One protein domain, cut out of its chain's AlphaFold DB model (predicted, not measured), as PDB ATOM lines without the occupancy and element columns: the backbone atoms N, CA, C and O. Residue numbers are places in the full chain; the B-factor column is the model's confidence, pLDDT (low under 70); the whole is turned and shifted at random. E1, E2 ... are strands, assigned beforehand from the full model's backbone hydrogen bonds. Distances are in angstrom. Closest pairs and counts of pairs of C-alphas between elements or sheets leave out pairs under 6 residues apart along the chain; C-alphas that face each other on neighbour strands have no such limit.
ATOM      1  N   TRP A 343      41.547  29.546 -14.139       66.06
ATOM      2  CA  TRP A 343      42.125  28.951 -12.929       66.06
ATOM      3  C   TRP A 343      42.769  27.569 -13.211       66.06
ATOM      4  O   TRP A 343      42.062  26.635 -13.581       66.06
ATOM      5  N   PRO A 344      44.088  27.367 -13.004       67.94
ATOM      6  CA  PRO A 344      44.774  26.101 -13.298       67.94
ATOM      7  C   PRO A 344      44.689  25.105 -12.122       67.94
ATOM      8  O   PRO A 344      45.697  24.781 -11.485       67.94
ATOM      9  N   ILE A 345      43.481  24.654 -11.777       76.94
ATOM     10  CA  ILE A 345      43.252  23.651 -10.720       76.94
ATOM     11  C   ILE A 345      43.022  22.281 -11.386       76.94
ATOM     12  O   ILE A 345      42.102  22.173 -12.188       76.94
ATOM     13  N   PRO A 346      43.837  21.244 -11.097       74.19
ATOM     14  CA  PRO A 346      43.667  19.922 -11.707       74.19
ATOM     15  C   PRO A 346      42.407  19.210 -11.217       74.19
ATOM     16  O   PRO A 346      42.181  19.181 -10.014       74.19
ATOM     17  N   ASP A 347      41.703  18.504 -12.106       72.06
ATOM     18  CA  ASP A 347      40.472  17.757 -11.791       72.06
ATOM     19  C   ASP A 347      40.624  16.757 -10.640       72.06
ATOM     20  O   ASP A 347      39.655  16.449  -9.950       72.06
ATOM     21  N   LYS A 348      41.843  16.249 -10.412       81.94
ATOM     22  CA  LYS A 348      42.172  15.323  -9.326       81.94
ATOM     23  C   LYS A 348      43.344  15.839  -8.504       81.94
ATOM     24  O   LYS A 348      44.429  16.091  -9.027       81.94
ATOM     25  N   LEU A 349      43.154  15.895  -7.190       84.75
ATOM     26  CA  LEU A 349      44.184  16.270  -6.229       84.75
ATOM     27  C   LEU A 349      44.325  15.225  -5.120       84.75
ATOM     28  O   LEU A 349      43.448  14.395  -4.878       84.75
ATOM     29  N   TRP A 350      45.455  15.284  -4.419       88.25
ATOM     30  CA  TRP A 350      45.762  14.397  -3.303       88.25
ATOM     31  C   TRP A 350      45.972  15.185  -2.014       88.25
ATOM     32  O   TRP A 350      46.791  16.106  -1.959       88.25
ATOM     33  N   ILE A 351      45.266  14.781  -0.957       85.62
ATOM     34  CA  ILE A 351      45.508  15.258   0.402       85.62
ATOM     35  C   ILE A 351      46.584  14.373   1.026       85.62
ATOM     36  O   ILE A 351      46.394  13.170   1.222       85.62
ATOM     37  N   ASN A 352      47.722  14.971   1.371       82.44
ATOM     38  CA  ASN A 352      48.859  14.235   1.916       82.44
ATOM     39  C   ASN A 352      48.637  13.753   3.369       82.44
ATOM     40  O   ASN A 352      47.625  14.051   4.009       82.44
ATOM     41  N   LYS A 353      49.624  13.034   3.919       81.00
ATOM     42  CA  LYS A 353      49.617  12.513   5.302       81.00
ATOM     43  C   LYS A 353      49.419  13.589   6.379       81.00
ATOM     44  O   LYS A 353      48.909  13.283   7.456       81.00
ATOM     45  N   SER A 354      49.785  14.834   6.073       75.94
ATOM     46  CA  SER A 354      49.656  15.997   6.955       75.94
ATOM     47  C   SER A 354      48.327  16.737   6.779       75.94
ATOM     48  O   SER A 354      48.142  17.783   7.390       75.94
ATOM     49  N   GLY A 355      47.390  16.226   5.969       81.19
ATOM     50  CA  GLY A 355      46.092  16.869   5.749       81.19
ATOM     51  C   GLY A 355      46.176  18.137   4.895       81.19
ATOM     52  O   GLY A 355      45.354  19.034   5.069       81.19
ATOM     53  N   VAL A 356      47.179  18.238   4.015       82.12
ATOM     54  CA  VAL A 356      47.404  19.392   3.132       82.12
ATOM     55  C   VAL A 356      47.167  18.997   1.677       82.12
ATOM     56  O   VAL A 356      47.654  17.957   1.229       82.12
ATOM     57  N   VAL A 357      46.470  19.860   0.938       86.00
ATOM     58  CA  VAL A 357      46.302  19.794  -0.521       86.00
ATOM     59  C   VAL A 357      46.938  21.023  -1.170       86.00
ATOM     60  O   VAL A 357      46.907  22.107  -0.593       86.00
ATOM     61  N   ARG A 358      47.548  20.882  -2.352       82.38
ATOM     62  CA  ARG A 358      48.106  22.026  -3.092       82.38
ATOM     63  C   ARG A 358      47.107  22.531  -4.127       82.38
ATOM     64  O   ARG A 358      46.786  21.792  -5.044       82.38
ATOM     65  N   VAL A 359      46.681  23.787  -4.013       78.75
ATOM     66  CA  VAL A 359      45.795  24.460  -4.976       78.75
ATOM     67  C   VAL A 359      46.508  25.710  -5.485       78.75
ATOM     68  O   VAL A 359      47.039  26.480  -4.686       78.75
ATOM     69  N   MET A 360      46.591  25.885  -6.809       69.56
ATOM     70  CA  MET A 360      47.234  27.047  -7.458       69.56
ATOM     71  C   MET A 360      48.686  27.317  -6.995       69.56
ATOM     72  O   MET A 360      49.153  28.453  -6.976       69.56
ATOM     73  N   GLY A 361      49.418  26.269  -6.597       68.44
ATOM     74  CA  GLY A 361      50.794  26.364  -6.085       68.44
ATOM     75  C   GLY A 361      50.916  26.654  -4.581       68.44
ATOM     76  O   GLY A 361      52.031  26.658  -4.053       68.44
ATOM     77  N   HIS A 362      49.800  26.830  -3.870       75.56
ATOM     78  CA  HIS A 362      49.746  27.085  -2.430       75.56
ATOM     79  C   HIS A 362      49.265  25.853  -1.658       75.56
ATOM     80  O   HIS A 362      48.394  25.122  -2.119       75.56
ATOM     81  N   GLY A 363      49.842  25.595  -0.481       79.44
ATOM     82  CA  GLY A 363      49.414  24.492   0.384       79.44
ATOM     83  C   GLY A 363      48.253  24.913   1.278       79.44
ATOM     84  O   GLY A 363      48.437  25.784   2.125       79.44
ATOM     85  N   LEU A 364      47.090  24.283   1.119       83.06
ATOM     86  CA  LEU A 364      45.915  24.483   1.960       83.06
ATOM     87  C   LEU A 364      45.788  23.328   2.956       83.06
ATOM     88  O   LEU A 364      45.649  22.166   2.565       83.06
ATOM     89  N   TYR A 365      45.832  23.638   4.249       84.31
ATOM     90  CA  TYR A 365      45.578  22.664   5.307       84.31
ATOM     91  C   TYR A 365      44.071  22.486   5.494       84.31
ATOM     92  O   TYR A 365      43.393  23.405   5.950       84.31
ATOM     93  N   VAL A 366      43.568  21.293   5.158       80.75
ATOM     94  CA  VAL A 366      42.140  20.914   5.196       80.75
ATOM     95  C   VAL A 366      41.784  20.033   6.402       80.75
ATOM     96  O   VAL A 366      40.610  19.767   6.666       80.75
ATOM     97  N   GLY A 367      42.791  19.590   7.162       75.12
ATOM     98  CA  GLY A 367      42.633  18.799   8.381       75.12
ATOM     99  C   GLY A 367      43.077  17.341   8.240       75.12
ATOM    100  O   GLY A 367      42.808  16.674   7.242       75.12
ATOM    101  N   LEU A 368      43.699  16.802   9.296       73.94
ATOM    102  CA  LEU A 368      44.205  15.417   9.346       73.94
ATOM    103  C   LEU A 368      43.139  14.339   9.114       73.94
ATOM    104  O   LEU A 368      43.467  13.235   8.688       73.94
ATOM    105  N   ARG A 369      41.864  14.647   9.365       69.38
ATOM    106  CA  ARG A 369      40.737  13.741   9.094       69.38
ATOM    107  C   ARG A 369      40.617  13.354   7.618       69.38
ATOM    108  O   ARG A 369      40.069  12.302   7.305       69.38
ATOM    109  N   PHE A 370      41.145  14.182   6.720       76.69
ATOM    110  CA  PHE A 370      41.110  13.952   5.279       76.69
ATOM    111  C   PHE A 370      42.453  13.481   4.712       76.69
ATOM    112  O   PHE A 370      42.597  13.418   3.497       76.69
ATOM    113  N   LYS A 371      43.430  13.144   5.567       82.75
ATOM    114  CA  LYS A 371      44.758  12.691   5.134       82.75
ATOM    115  C   LYS A 371      44.684  11.443   4.252       82.75
ATOM    116  O   LYS A 371      43.824  10.590   4.465       82.75
ATOM    117  N   ASN A 372      45.649  11.315   3.345       81.25
ATOM    118  CA  ASN A 372      45.810  10.183   2.428       81.25
ATOM    119  C   ASN A 372      44.553   9.898   1.600       81.25
ATOM    120  O   ASN A 372      44.081   8.763   1.544       81.25
ATOM    121  N   ARG A 373      43.986  10.945   1.000       81.62
ATOM    122  CA  ARG A 373      42.725  10.852   0.266       81.62
ATOM    123  C   ARG A 373      42.826  11.553  -1.076       81.62
ATOM    124  O   ARG A 373      43.316  12.681  -1.147       81.62
ATOM    125  N   ALA A 374      42.320  10.895  -2.112       83.00
ATOM    126  CA  ALA A 374      42.065  11.530  -3.392       83.00
ATOM    127  C   ALA A 374      40.791  12.378  -3.304       83.00
ATOM    128  O   ALA A 374      39.792  11.977  -2.697       83.00
ATOM    129  N   ILE A 375      40.845  13.563  -3.897       82.50
ATOM    130  CA  ILE A 375      39.699  14.453  -4.049       82.50
ATOM    131  C   ILE A 375      39.608  14.899  -5.502       82.50
ATOM    132  O   ILE A 375      40.635  15.011  -6.175       82.50
ATOM    133  N   TYR A 376      38.396  15.177  -5.960       80.94
ATOM    134  CA  TYR A 376      38.163  15.793  -7.263       80.94
ATOM    135  C   TYR A 376      37.764  17.243  -7.088       80.94
ATOM    136  O   TYR A 376      37.108  17.567  -6.097       80.94
ATOM    137  N   SER A 377      38.151  18.100  -8.025       80.19
ATOM    138  CA  SER A 377      37.710  19.492  -8.055       80.19
ATOM    139  C   SER A 377      36.755  19.749  -9.213       80.19
ATOM    140  O   SER A 377      37.016  19.307 -10.325       80.19
ATOM    141  N   SER A 378      35.702  20.518  -8.957       81.44
ATOM    142  CA  SER A 378      34.879  21.169  -9.978       81.44
ATOM    143  C   SER A 378      35.141  22.668  -9.907       81.44
ATOM    144  O   SER A 378      34.987  23.269  -8.840       81.44
ATOM    145  N   VAL A 379      35.597  23.256 -11.011       76.94
ATOM    146  CA  VAL A 379      35.967  24.672 -11.102       76.94
ATOM    147  C   VAL A 379      34.930  25.383 -11.961       76.94
ATOM    148  O   VAL A 379      34.751  25.031 -13.124       76.94
ATOM    149  N   ALA A 380      34.265  26.376 -11.385       73.31
ATOM    150  CA  ALA A 380      33.426  27.327 -12.099       73.31
ATOM    151  C   ALA A 380      34.163  28.669 -12.247       73.31
ATOM    152  O   ALA A 380      35.297  28.825 -11.786       73.31
ATOM    153  N   ASP A 381      33.516  29.649 -12.878       68.12
ATOM    154  CA  ASP A 381      34.132  30.951 -13.157       68.12
ATOM    155  C   ASP A 381      34.524  31.709 -11.871       68.12
ATOM    156  O   ASP A 381      35.587  32.338 -11.823       68.12
ATOM    157  N   ASP A 382      33.714  31.603 -10.811       77.25
ATOM    158  CA  ASP A 382      33.835  32.353  -9.551       77.25
ATOM    159  C   ASP A 382      33.938  31.476  -8.286       77.25
ATOM    160  O   ASP A 382      34.057  31.999  -7.173       77.25
ATOM    161  N   TYR A 383      33.931  30.143  -8.411       79.50
ATOM    162  CA  TYR A 383      34.039  29.231  -7.268       79.50
ATOM    163  C   TYR A 383      34.717  27.900  -7.615       79.50
ATOM    164  O   TYR A 383      34.733  27.459  -8.761       79.50
ATOM    165  N   VAL A 384      35.250  27.218  -6.596       79.69
ATOM    166  CA  VAL A 384      35.732  25.834  -6.712       79.69
ATOM    167  C   VAL A 384      35.163  24.944  -5.614       79.69
ATOM    168  O   VAL A 384      35.098  25.321  -4.441       79.69
ATOM    169  N   GLU A 385      34.767  23.735  -5.998       85.06
ATOM    170  CA  GLU A 385      34.248  22.692  -5.116       85.06
ATOM    171  C   GLU A 385      35.141  21.465  -5.140       85.06
ATOM    172  O   GLU A 385      35.621  21.064  -6.192       85.06
ATOM    173  N   PHE A 386      35.333  20.844  -3.979       82.50
ATOM    174  CA  PHE A 386      36.114  19.627  -3.833       82.50
ATOM    175  C   PHE A 386      35.249  18.506  -3.277       82.50
ATOM    176  O   PHE A 386      34.568  18.690  -2.266       82.50
ATOM    177  N   PHE A 387      35.327  17.337  -3.897       80.38
ATOM    178  CA  PHE A 387      34.526  16.156  -3.588       80.38
ATOM    179  C   PHE A 387      35.436  15.002  -3.200       80.38
ATOM    180  O   PHE A 387      36.583  14.930  -3.651       80.38
ATOM    181  N   THR A 388      34.963  14.099  -2.347       72.62
ATOM    182  CA  THR A 388      35.769  12.923  -2.015       72.62
ATOM    183  C   THR A 388      35.660  11.839  -3.092       72.62
ATOM    184  O   THR A 388      34.603  11.643  -3.681       72.62
ATOM    185  N   ASP A 389      36.744  11.091  -3.300       60.94
ATOM    186  CA  ASP A 389      36.797   9.985  -4.273       60.94
ATOM    187  C   ASP A 389      35.908   8.786  -3.892       60.94
ATOM    188  O   ASP A 389      35.426   8.085  -4.770       60.94
ATOM    189  N   HIS A 390      35.659   8.556  -2.595       49.62
ATOM    190  CA  HIS A 390      34.927   7.369  -2.121       49.62
ATOM    191  C   HIS A 390      33.399   7.524  -2.042       49.62
ATOM    192  O   HIS A 390      32.695   6.534  -2.211       49.62
ATOM    193  N   ASP A 391      32.884   8.724  -1.751       57.88
ATOM    194  CA  ASP A 391      31.443   8.970  -1.558       57.88
ATOM    195  C   ASP A 391      30.870  10.007  -2.542       57.88
ATOM    196  O   ASP A 391      29.654  10.175  -2.610       57.88
ATOM    197  N   GLY A 392      31.723  10.700  -3.311       61.78
ATOM    198  CA  GLY A 392      31.311  11.779  -4.213       61.78
ATOM    199  C   GLY A 392      30.719  12.997  -3.494       61.78
ATOM    200  O   GLY A 392      30.247  13.928  -4.142       61.78
ATOM    201  N   GLU A 393      30.733  13.026  -2.161       71.94
ATOM    202  CA  GLU A 393      30.139  14.096  -1.380       71.94
ATOM    203  C   GLU A 393      31.072  15.303  -1.323       71.94
ATOM    204  O   GLU A 393      32.305  15.199  -1.240       71.94
ATOM    205  N   LYS A 394      30.453  16.484  -1.317       77.75
ATOM    206  CA  LYS A 394      31.151  17.762  -1.216       77.75
ATOM    207  C   LYS A 394      31.916  17.836   0.109       77.75
ATOM    208  O   LYS A 394      31.344  17.739   1.198       77.75
ATOM    209  N   LEU A 395      33.226  18.023   0.013       81.19
ATOM    210  CA  LEU A 395      34.157  18.048   1.134       81.19
ATOM    211  C   LEU A 395      34.409  19.475   1.622       81.19
ATOM    212  O   LEU A 395      34.249  19.760   2.812       81.19
ATOM    213  N   PHE A 396      34.797  20.364   0.708       84.38
ATOM    214  CA  PHE A 396      34.945  21.797   0.950       84.38
ATOM    215  C   PHE A 396      34.857  22.585  -0.360       84.38
ATOM    216  O   PHE A 396      34.992  22.018  -1.440       84.38
ATOM    217  N   SER A 397      34.601  23.886  -0.272       84.31
ATOM    218  CA  SER A 397      34.523  24.797  -1.414       84.31
ATOM    219  C   SER A 397      34.838  26.222  -1.003       84.31
ATOM    220  O   SER A 397      34.591  26.596   0.143       84.31
ATOM    221  N   PHE A 398      35.318  27.032  -1.938       84.56
ATOM    222  CA  PHE A 398      35.594  28.445  -1.698       84.56
ATOM    223  C   PHE A 398      35.483  29.275  -2.982       84.56
ATOM    224  O   PHE A 398      35.651  28.723  -4.073       84.56
ATOM    225  N   PRO A 399      35.203  30.584  -2.857       80.38
ATOM    226  CA  PRO A 399      35.160  31.495  -3.994       80.38
ATOM    227  C   PRO A 399      36.553  31.708  -4.604       80.38
ATOM    228  O   PRO A 399      37.576  31.629  -3.913       80.38
ATOM    229  N   LEU A 400      36.573  31.994  -5.903       76.19
ATOM    230  CA  LEU A 400      37.750  32.374  -6.674       76.19
ATOM    231  C   LEU A 400      37.642  33.854  -7.091       76.19
ATOM    232  O   LEU A 400      36.569  34.288  -7.504       76.19
ATOM    233  N   PRO A 401      38.727  34.650  -7.002       76.25
ATOM    234  CA  PRO A 401      40.026  34.315  -6.413       76.25
ATOM    235  C   PRO A 401      39.939  34.075  -4.898       76.25
ATOM    236  O   PRO A 401      39.105  34.658  -4.208       76.25
ATOM    237  N   ILE A 402      40.845  33.249  -4.365       79.81
ATOM    238  CA  ILE A 402      40.871  32.927  -2.931       79.81
ATOM    239  C   ILE A 402      41.221  34.194  -2.146       79.81
ATOM    240  O   ILE A 402      42.339  34.706  -2.246       79.81
ATOM    241  N   GLN A 403      40.286  34.662  -1.327       79.56
ATOM    242  CA  GLN A 403      40.494  35.768  -0.395       79.56
ATOM    243  C   GLN A 403      40.793  35.227   1.005       79.56
ATOM    244  O   GLN A 403      40.174  34.256   1.440       79.56
ATOM    245  N   LEU A 404      41.721  35.854   1.727       77.25
ATOM    246  CA  LEU A 404      42.094  35.479   3.093       77.25
ATOM    247  C   LEU A 404      41.688  36.561   4.101       77.25
ATOM    248  O   LEU A 404      41.947  37.739   3.883       77.25
ATOM    249  N   ASN A 405      41.132  36.156   5.245       72.88
ATOM    250  CA  ASN A 405      40.851  37.053   6.375       72.88
ATOM    251  C   ASN A 405      42.141  37.576   7.030       72.88
ATOM    252  O   ASN A 405      42.213  38.716   7.470       72.88
ATOM    253  N   GLN A 406      43.153  36.711   7.128       66.88
ATOM    254  CA  GLN A 406      44.472  37.018   7.680       66.88
ATOM    255  C   GLN A 406      45.507  36.068   7.078       66.88
ATOM    256  O   GLN A 406      45.226  34.879   6.879       66.88
ATOM    257  N   ARG A 407      46.717  36.565   6.810       61.97
ATOM    258  CA  ARG A 407      47.810  35.745   6.281       61.97
ATOM    259  C   ARG A 407      48.710  35.266   7.430       61.97
ATOM    260  O   ARG A 407      49.367  36.093   8.057       61.97
ATOM    261  N   PRO A 408      48.734  33.960   7.755       57.31
ATOM    262  CA  PRO A 408      49.600  33.451   8.812       57.31
ATOM    263  C   PRO A 408      51.082  33.491   8.381       57.31
ATOM    264  O   PRO A 408      51.384  33.278   7.201       57.31
ATOM    265  N   PRO A 409      52.027  33.737   9.310       47.25
ATOM    266  CA  PRO A 409      53.457  33.677   9.027       47.25
ATOM    267  C   PRO A 409      53.875  32.215   8.823       47.25
ATOM    268  O   PRO A 409      54.044  31.450   9.768       47.25
ATOM    269  N   GLY A 410      53.985  31.806   7.562       51.72
ATOM    270  CA  GLY A 410      54.318  30.438   7.166       51.72
ATOM    271  C   GLY A 410      53.476  30.012   5.970       51.72
ATOM    272  O   GLY A 410      52.265  30.173   5.965       51.72
ATOM    273  N   GLY A 411      54.113  29.485   4.923       55.09
ATOM    274  CA  GLY A 411      53.510  29.287   3.595       55.09
ATOM    275  C   GLY A 411      52.327  28.307   3.479       55.09
ATOM    276  O   GLY A 411      51.921  28.015   2.355       55.09
ATOM    277  N   GLN A 412      51.786  27.788   4.585       68.56
ATOM    278  CA  GLN A 412      50.579  26.958   4.602       68.56
ATOM    279  C   GLN A 412      49.359  27.794   5.007       68.56
ATOM    280  O   GLN A 412      49.358  28.462   6.038       68.56
ATOM    281  N   ILE A 413      48.299  27.719   4.206       74.06
ATOM    282  CA  ILE A 413      47.048  28.444   4.420       74.06
ATOM    283  C   ILE A 413      46.061  27.490   5.092       74.06
ATOM    284  O   ILE A 413      45.698  26.461   4.527       74.06
ATOM    285  N   ASN A 414      45.612  27.802   6.305       77.81
ATOM    286  CA  ASN A 414      44.512  27.056   6.914       77.81
ATOM    287  C   ASN A 414      43.203  27.417   6.195       77.81
ATOM    288  O   ASN A 414      42.917  28.604   6.029       77.81
ATOM    289  N   ILE A 415      42.398  26.421   5.802       76.56
ATOM    290  CA  ILE A 415      41.123  26.667   5.106       76.56
ATOM    291  C   ILE A 415      40.165  27.578   5.882       76.56
ATOM    292  O   ILE A 415      39.396  28.305   5.267       76.56
ATOM    293  N   ASN A 416      40.258  27.616   7.214       74.69
ATOM    294  CA  ASN A 416      39.425  28.484   8.052       74.69
ATOM    295  C   ASN A 416      39.716  29.981   7.859       74.69
ATOM    296  O   ASN A 416      38.951  30.820   8.324       74.69
ATOM    297  N   HIS A 417      40.835  30.334   7.221       76.94
ATOM    298  CA  HIS A 417      41.176  31.722   6.919       76.94
ATOM    299  C   HIS A 417      40.699  32.159   5.532       76.94
ATOM    300  O   HIS A 417      40.841  33.336   5.216       76.94
ATOM    301  N   VAL A 418      40.147  31.254   4.720       80.44
ATOM    302  CA  VAL A 418      39.607  31.577   3.395       80.44
ATOM    303  C   VAL A 418      38.199  32.160   3.544       80.44
ATOM    304  O   VAL A 418      37.315  31.539   4.137       80.44
ATOM    305  N   VAL A 419      37.986  33.365   3.016       76.81
ATOM    306  CA  VAL A 419      36.688  34.052   3.051       76.81
ATOM    307  C   VAL A 419      35.684  33.284   2.195       76.81
ATOM    308  O   VAL A 419      35.993  32.899   1.073       76.81
ATOM    309  N   GLY A 420      34.482  33.039   2.723       76.75
ATOM    310  CA  GLY A 420      33.447  32.285   2.007       76.75
ATOM    311  C   GLY A 420      33.720  30.778   1.900       76.75
ATOM    312  O   GLY A 420      33.031  30.092   1.148       76.75
ATOM    313  N   MET A 421      34.700  30.252   2.643       81.81
ATOM    314  CA  MET A 421      34.953  28.814   2.724       81.81
ATOM    315  C   MET A 421      33.767  28.081   3.350       81.81
ATOM    316  O   MET A 421      33.356  28.363   4.477       81.81
ATOM    317  N   TRP A 422      33.289  27.059   2.651       83.88
ATOM    318  CA  TRP A 422      32.403  26.044   3.197       83.88
ATOM    319  C   TRP A 422      33.174  24.734   3.322       83.88
ATOM    320  O   TRP A 422      33.869  24.328   2.396       83.88
ATOM    321  N   HIS A 423      33.039  24.033   4.443       81.31
ATOM    322  CA  HIS A 423      33.539  22.670   4.578       81.31
ATOM    323  C   HIS A 423      32.510  21.804   5.291       81.31
ATOM    324  O   HIS A 423      31.771  22.268   6.162       81.31
ATOM    325  N   ARG A 424      32.514  20.505   4.994       71.81
ATOM    326  CA  ARG A 424      31.610  19.545   5.623       71.81
ATOM    327  C   ARG A 424      31.787  19.545   7.150       71.81
ATOM    328  O   ARG A 424      32.907  19.377   7.667       71.81
TER     329      ARG A 424
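This is residues 343 to 424 of the 481 residues of an uncharacterized protein of Corynebacterium diphtheriae (strain ATCC 27012 / C7 (beta)) (UniProt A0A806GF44). Two sheets stand round a shared middle like an incomplete, open-sided barrel: the strongly twisted wall E1, E4, E5, E6 meets the small sheet E2, E3, E7 where E1 turns into E2, and the side between E6 and E7 is crossed by unnamed chain instead of strands. After E7 the tail crosses back, and residues 422 to 423 pair with E6. The printed part has 82 residues with seven named strands, E1 to E7 in order, and no named helix; the class is all strand, though under half of the residues, 34, are in named strands. The larger sheet is antiparallel in the order E1, E4, E5, E6, and the smaller is mixed in the order E2, E3, E7. The whole is compact, with a radius of gyration of the C-alphas of 11.7 A and spans of 33 by 30 by 22 A.

E1, residues 348 to 351, begins at C-alpha 348 (42.172, 15.323, -9.326). E2 holds residues 356 to 359 and E3 residues 362 to 365. E4, residues 373 to 379, is the longest strand by residues and runs 19.1 A from first to last C-alpha. E5, residues 383 to 388, runs 17.2 A, and E6, residues 394 to 399, runs 14.6 A. E7, residues 412 to 414, ends at C-alpha 414 (44.512, 27.056, 6.914).

E1, an edge strand, is antiparallel to E4, with N 349 and O 375 2.9 A apart. E4, E5 and E6 form a meander, each strand the antiparallel neighbour of the one before; E4 and E5 are a hairpin, and so are E5 and E6. N 378 and O 385 are 2.8 A apart, and N 386 and O 396 are also 2.8 A apart, both within hydrogen-bond range. From edge to edge of this sheet the strands' lines turn by 76 degrees. The closest C-alphas of E1 and E2, those of Ile 351 and Val 357, are 4.7 A apart. E2 and E3 are an antiparallel hairpin, with N 364 and O 357 2.8 A apart. E7 is parallel to E3, with N 413 and O 363 2.8 A apart. E2 and E5 are apart, as are E3 and E6.

The two C-alphas farthest apart, those of Asp 391 and Pro 409, are 34.7 A apart. The printed part has no cut. The link from E6 to E7, residues 400 to 411, is long. The mean pLDDT of the printed part is 75.7; 17 residues are under 70, among them residues 389 to 392 and 406 to 412.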